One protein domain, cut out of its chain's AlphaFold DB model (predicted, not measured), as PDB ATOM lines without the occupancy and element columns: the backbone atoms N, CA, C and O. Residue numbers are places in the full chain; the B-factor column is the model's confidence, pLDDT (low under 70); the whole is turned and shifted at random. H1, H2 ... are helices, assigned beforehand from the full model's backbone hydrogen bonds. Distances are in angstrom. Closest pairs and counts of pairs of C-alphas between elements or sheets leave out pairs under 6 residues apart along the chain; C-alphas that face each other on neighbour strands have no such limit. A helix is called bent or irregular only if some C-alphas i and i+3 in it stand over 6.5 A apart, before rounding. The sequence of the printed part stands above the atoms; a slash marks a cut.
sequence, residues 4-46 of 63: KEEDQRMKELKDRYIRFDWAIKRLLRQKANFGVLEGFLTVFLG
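AT A GLANCE: This is residues 4 to 46 of the 63 residues of an uncharacterized protein of Parabacteroides sp. CT06 (UniProt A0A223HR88). The model is an open, roughly L-shaped run of three helices with no shared core: H1 and the link after it make a long arm, the short H2 is at the corner, and H3 goes off from there as the second arm. H1 sticks out at one end of the longest axis, and residues 38 to 46, most of them the later part of H3, stand free as well. The printed part has 43 residues with three named helices, in the order H1, H2, H3, and no named strand; the class is all helix, with 34 of the 43 printed residues in the helices. The whole is only just extended, close to loose, with a radius of gyration of the C-alphas of 14.2 A. The outline is elongated, and the C-alphas span 42 by 24 by 15 A along their three main axes.

HOW THE PARTS SIT: The printed part begins with H1, residues 4 to 16, which touches no helix. Residues 4 to 23, of which 4 to 16 belong to H1, stand free: they have no C-alpha 8 or more residues away along the chain within 10 A. A tight link of five residues, 17 to 21, joins H1 to H2, residues 22 to 27. H1 and H2 are apart, with no C-alpha of the one within 8 A of the other. A tight link of three residues, 28 to 30, then joins H2 to H3, residues 31 to 45. H2 and H3 are close but not clearly touching, with 1 pair of C-alphas within 8 A. That closest pair is the C-alphas of Leu 27 and Asn 33, 6.3 A apart. The centres of H2 and H3 are 12.8 A apart. The two helices stand at a steep tilt of 62 degrees and run opposite ways. H1 and H3 are apart. Every pair of O i and N i+4 is within hydrogen-bond range in H1 and H2, while in H3 it is 9 of 11.

IN THESE COORDINATES: H1 runs from Lys 4 to Arg 16, 18.8 A from first to last C-alpha, beginning at C-alpha 4 at (197.694, 78.152, 130.554) and ending at C-alpha 16 at (199.697, 92.317, 142.699). H2 runs from Trp 22, with its C-alpha at (193.946, 109.768, 137.182), to Leu 27, and measures 8.7 A. H3, from Lys 31 to Leu 45, is the longest helix by residues, with 15, and measures 22.0 A. It ends at C-alpha 45 at (202.004, 100.914, 153.956). H3 is irregular, but only just: C-alphas 32 and 35 are 6.7 A apart, and its line is a rough one. Gly 46 follows H3 as the last printed residue.

THE WHOLE: The two C-alphas farthest apart are those of Lys 4 and Ala 32, at 41.8 A. The first and last printed C-alphas, those of Lys 4 and Gly 46, are 35.9 A apart. The printed part is one domain of a full chain of 63 residues, and it runs from residue 4 to residue 46 without a cut. Both links are tight, and no link is long. The mean pLDDT of the printed part is 74.9. Confidence is low, under 70, in 18 residues, namely residues 13 to 20 and residues 22 to 31. The mean pLDDT is 74 in H1, 65 in H2 and 83 in H3.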
ATOM      1  N   LYS A   4     198.422  78.116 129.274       78.12
ATOM      2  CA  LYS A   4     197.694  78.152 130.554       78.12
ATOM      3  C   LYS A   4     198.541  78.674 131.717       78.12
ATOM      4  O   LYS A   4     198.014  79.331 132.605       78.12
ATOM      5  N   GLU A   5     199.832  78.367 131.721       79.50
ATOM      6  CA  GLU A   5     200.782  78.770 132.759       79.50
ATOM      7  C   GLU A   5     201.093  80.273 132.661       79.50
ATOM      8  O   GLU A   5     201.191  80.971 133.670       79.50
ATOM      9  N   GLU A   6     201.159  80.793 131.433       79.62
ATOM     10  CA  GLU A   6     201.329  82.218 131.144       79.62
ATOM     11  C   GLU A   6     200.089  83.037 131.541       79.62
ATOM     12  O   GLU A   6     200.216  84.052 132.229       79.62
ATOM     13  N   ASP A   7     198.886  82.554 131.216       81.25
ATOM     14  CA  ASP A   7     197.622  83.202 131.595       81.25
ATOM     15  C   ASP A   7     197.421  83.236 133.121       81.25
ATOM     16  O   ASP A   7     197.013  84.256 133.687       81.25
ATOM     17  N   GLN A   8     197.749  82.137 133.809       79.75
ATOM     18  CA  GLN A   8     197.679  82.045 135.268       79.75
ATOM     19  C   GLN A   8     198.633  83.052 135.929       79.75
ATOM     20  O   GLN A   8     198.247  83.776 136.849       79.75
ATOM     21  N   ARG A   9     199.861  83.150 135.409       78.44
ATOM     22  CA  ARG A   9     200.874  84.100 135.876       78.44
ATOM     23  C   ARG A   9     200.448  85.547 135.631       78.44
ATOM     24  O   ARG A   9     200.604  86.378 136.521       78.44
ATOM     25  N   MET A  10     199.865  85.860 134.475       76.12
ATOM     26  CA  MET A  10     199.356  87.208 134.188       76.12
ATOM     27  C   MET A  10     198.196  87.597 135.108       76.12
ATOM     28  O   MET A  10     198.107  88.751 135.528       76.12
ATOM     29  N   LYS A  11     197.342  86.638 135.483       75.88
ATOM     30  CA  LYS A  11     196.267  86.857 136.455       75.88
ATOM     31  C   LYS A  11     196.809  87.142 137.860       75.88
ATOM     32  O   LYS A  11     196.410  88.134 138.459       75.88
ATOM     33  N   GLU A  12     197.770  86.353 138.346       73.44
ATOM     34  CA  GLU A  12     198.427  86.612 139.638       73.44
ATOM     35  C   GLU A  12     199.195  87.937 139.676       73.44
ATOM     36  O   GLU A  12     199.275  88.585 140.718       73.44
ATOM     37  N   LEU A  13     199.826  88.325 138.567       67.50
ATOM     38  CA  LEU A  13     200.527  89.604 138.480       67.50
ATOM     39  C   LEU A  13     199.534  90.764 138.524       67.50
ATOM     40  O   LEU A  13     199.777  91.743 139.220       67.50
ATOM     41  N   LYS A  14     198.386  90.632 137.852       64.38
ATOM     42  CA  LYS A  14     197.323  91.643 137.860       64.38
ATOM     43  C   LYS A  14     196.819  91.961 139.268       64.38
ATOM     44  O   LYS A  14     196.623  93.134 139.572       64.38
ATOM     45  N   ASP A  15     196.676  90.949 140.119       63.47
ATOM     46  CA  ASP A  15     196.217  91.114 141.505       63.47
ATOM     47  C   ASP A  15     197.303  91.680 142.439       63.47
ATOM     48  O   ASP A  15     196.999  92.164 143.528       63.47
ATOM     49  N   ARG A  16     198.569  91.682 141.997       66.19
ATOM     50  CA  ARG A  16     199.697  92.317 142.699       66.19
ATOM     51  C   ARG A  16     199.911  93.785 142.325       66.19
ATOM     52  O   ARG A  16     200.712  94.455 142.973       66.19
ATOM     53  N   TYR A  17     199.216  94.305 141.311       64.69
ATOM     54  CA  TYR A  17     199.348  95.702 140.901       64.69
ATOM     55  C   TYR A  17     198.278  96.585 141.547       64.69
ATOM     56  O   TYR A  17     197.078  96.418 141.327       64.69
ATOM     57  N   ILE A  18     198.721  97.609 142.276       65.88
ATOM     58  CA  ILE A  18     197.849  98.703 142.705       65.88
ATOM     59  C   ILE A  18     197.636  99.627 141.503       65.88
ATOM     60  O   ILE A  18     198.583 100.201 140.964       65.88
ATOM     61  N   ARG A  19     196.383  99.775 141.061       65.12
ATOM     62  CA  ARG A  19     196.033 100.731 140.006       65.12
ATOM     63  C   ARG A  19     195.833 102.104 140.617       65.12
ATOM     64  O   ARG A  19     194.867 102.336 141.335       65.12
ATOM     65  N   PHE A  20     196.740 103.014 140.301       64.50
ATOM     66  CA  PHE A  20     196.586 104.410 140.655       64.50
ATOM     67  C   PHE A  20     195.785 105.137 139.570       64.50
ATOM     68  O   PHE A  20     196.205 105.223 138.412       64.50
ATOM     69  N   ASP A  21     194.611 105.641 139.945       72.88
ATOM     70  CA  ASP A  21     193.742 106.422 139.068       72.88
ATOM     71  C   ASP A  21     194.338 107.796 138.695       72.88
ATOM     72  O   ASP A  21     195.426 108.211 139.114       72.88
ATOM     73  N   TRP A  22     193.589 108.521 137.864       61.44
ATOM     74  CA  TRP A  22     193.946 109.768 137.182       61.44
ATOM     75  C   TRP A  22     194.653 110.840 138.036       61.44
ATOM     76  O   TRP A  22     195.556 111.518 137.540       61.44
ATOM     77  N   ALA A  23     194.304 110.981 139.318       59.56
ATOM     78  CA  ALA A  23     194.909 111.978 140.205       59.56
ATOM     79  C   ALA A  23     196.418 111.747 140.416       59.56
ATOM     80  O   ALA A  23     197.205 112.691 140.353       59.56
ATOM     81  N   ILE A  24     196.837 110.488 140.575       69.38
ATOM     82  CA  ILE A  24     198.249 110.126 140.749       69.38
ATOM     83  C   ILE A  24     198.989 110.164 139.413       69.38
ATOM     84  O   ILE A  24     200.127 110.616 139.390       69.38
ATOM     85  N   LYS A  25     198.345 109.838 138.279       68.00
ATOM     86  CA  LYS A  25     198.940 110.077 136.944       68.00
ATOM     87  C   LYS A  25     199.274 111.555 136.717       68.00
ATOM     88  O   LYS A  25     200.291 111.879 136.112       68.00
ATOM     89  N   ARG A  26     198.430 112.464 137.214       67.88
ATOM     90  CA  ARG A  26     198.672 113.910 137.131       67.88
ATOM     91  C   ARG A  26     199.743 114.375 138.119       67.88
ATOM     92  O   ARG A  26     200.558 115.220 137.756       67.88
ATOM     93  N   LEU A  27     199.769 113.796 139.319       65.38
ATOM     94  CA  LEU A  27     200.794 114.050 140.333       65.38
ATOM     95  C   LEU A  27     202.180 113.574 139.855       65.38
ATOM     96  O   LEU A  27     203.140 114.325 139.942       65.38
ATOM     97  N   LEU A  28     202.271 112.387 139.254       65.69
ATOM     98  CA  LEU A  28     203.515 111.748 138.805       65.69
ATOM     99  C   LEU A  28     204.132 112.339 137.532       65.69
ATOM    100  O   LEU A  28     205.231 111.956 137.144       65.69
ATOM    101  N   ARG A  29     203.455 113.287 136.877       66.56
ATOM    102  CA  ARG A  29     203.940 113.899 135.631       66.56
ATOM    103  C   ARG A  29     205.196 114.753 135.828       66.56
ATOM    104  O   ARG A  29     205.895 115.053 134.866       66.56
ATOM    105  N   GLN A  30     205.451 115.195 137.056       69.38
ATOM    106  CA  GLN A  30     206.591 116.035 137.406       69.38
ATOM    107  C   GLN A  30     207.570 115.242 138.261       69.38
ATOM    108  O   GLN A  30     207.187 114.672 139.281       69.38
ATOM    109  N   LYS A  31     208.857 115.277 137.896       66.88
ATOM    110  CA  LYS A  31     209.905 114.516 138.593       66.88
ATOM    111  C   LYS A  31     210.075 114.912 140.068       66.88
ATOM    112  O   LYS A  31     210.461 114.094 140.892       66.88
ATOM    113  N   ALA A  32     209.716 116.144 140.418       70.69
ATOM    114  CA  ALA A  32     209.707 116.615 141.802       70.69
ATOM    115  C   ALA A  32     208.670 115.896 142.691       70.69
ATOM    116  O   ALA A  32     208.836 115.840 143.906       70.69
ATOM    117  N   ASN A  33     207.626 115.307 142.103       75.38
ATOM    118  CA  ASN A  33     206.534 114.681 142.844       75.38
ATOM    119  C   ASN A  33     206.778 113.190 143.145       75.38
ATOM    120  O   ASN A  33     205.973 112.577 143.843       75.38
ATOM    121  N   PHE A  34     207.893 112.612 142.674       78.44
ATOM    122  CA  PHE A  34     208.269 111.229 142.989       78.44
ATOM    123  C   PHE A  34     208.533 111.023 144.476       78.44
ATOM    124  O   PHE A  34     207.947 110.124 145.068       78.44
ATOM    125  N   GLY A  35     209.318 111.908 145.097       82.31
ATOM    126  CA  GLY A  35     209.601 111.818 146.532       82.31
ATOM    127  C   GLY A  35     208.346 111.990 147.395       82.31
ATOM    128  O   GLY A  35     208.225 111.373 148.449       82.31
ATOM    129  N   VAL A  36     207.370 112.777 146.922       84.44
ATOM    130  CA  VAL A  36     206.066 112.916 147.591       84.44
ATOM    131  C   VAL A  36     205.288 111.601 147.529       84.44
ATOM    132  O   VAL A  36     204.704 111.199 148.534       84.44
ATOM    133  N   LEU A  37     205.300 110.907 146.386       82.25
ATOM    134  CA  LEU A  37     204.639 109.609 146.263       82.25
ATOM    135  C   LEU A  37     205.344 108.523 147.089       82.25
ATOM    136  O   LEU A  37     204.666 107.757 147.767       82.25
ATOM    137  N   GLU A  38     206.677 108.471 147.079       86.31
ATOM    138  CA  GLU A  38     207.457 107.554 147.924       86.31
ATOM    139  C   GLU A  38     207.145 107.751 149.408       86.31
ATOM    140  O   GLU A  38     206.871 106.785 150.121       86.31
ATOM    141  N   GLY A  39     207.126 109.008 149.867       88.38
ATOM    142  CA  GLY A  39     206.769 109.356 151.239       88.38
ATOM    143  C   GLY A  39     205.328 108.974 151.579       88.38
ATOM    144  O   GLY A  39     205.085 108.372 152.623       88.38
ATOM    145  N   PHE A  40     204.380 109.255 150.679       85.81
ATOM    146  CA  PHE A  40     202.980 108.862 150.844       85.81
ATOM    147  C   PHE A  40     202.827 107.344 150.988       85.81
ATOM    148  O   PHE A  40     202.204 106.888 151.944       85.81
ATOM    149  N   LEU A  41     203.426 106.561 150.085       85.25
ATOM    150  CA  LEU A  41     203.357 105.098 150.125       85.25
ATOM    151  C   LEU A  41     204.070 104.528 151.350       85.25
ATOM    152  O   LEU A  41     203.562 103.591 151.959       85.25
ATOM    153  N   THR A  42     205.190 105.132 151.751       89.62
ATOM    154  CA  THR A  42     205.933 104.719 152.944       89.62
ATOM    155  C   THR A  42     205.091 104.861 154.210       89.62
ATOM    156  O   THR A  42     205.040 103.954 155.037       89.62
ATOM    157  N   VAL A  43     204.387 105.987 154.356       91.69
ATOM    158  CA  VAL A  43     203.487 106.211 155.495       91.69
ATOM    159  C   VAL A  43     202.239 105.333 155.397       91.69
ATOM    160  O   VAL A  43     201.806 104.781 156.403       91.69
ATOM    161  N   PHE A  44     201.667 105.190 154.200       85.75
ATOM    162  CA  PHE A  44     200.433 104.433 153.981       85.75
ATOM    163  C   PHE A  44     200.600 102.930 154.238       85.75
ATOM    164  O   PHE A  44     199.722 102.316 154.839       85.75
ATOM    165  N   LEU A  45     201.717 102.344 153.802       87.31
ATOM    166  CA  LEU A  45     202.004 100.914 153.956       87.31
ATOM    167  C   LEU A  45     202.786 100.595 155.238       87.31
ATOM    168  O   LEU A  45     202.845  99.438 155.643       87.31
ATOM    169  N   GLY A  46     203.367 101.602 155.899       90.75
ATOM    170  CA  GLY A  46     204.162 101.415 157.117       90.75
ATOM    171  C   GLY A  46     205.542 100.794 156.874       90.75
ATOM    172  O   GLY A  46     206.195 100.360 157.821       90.75
TER     173      GLY A  46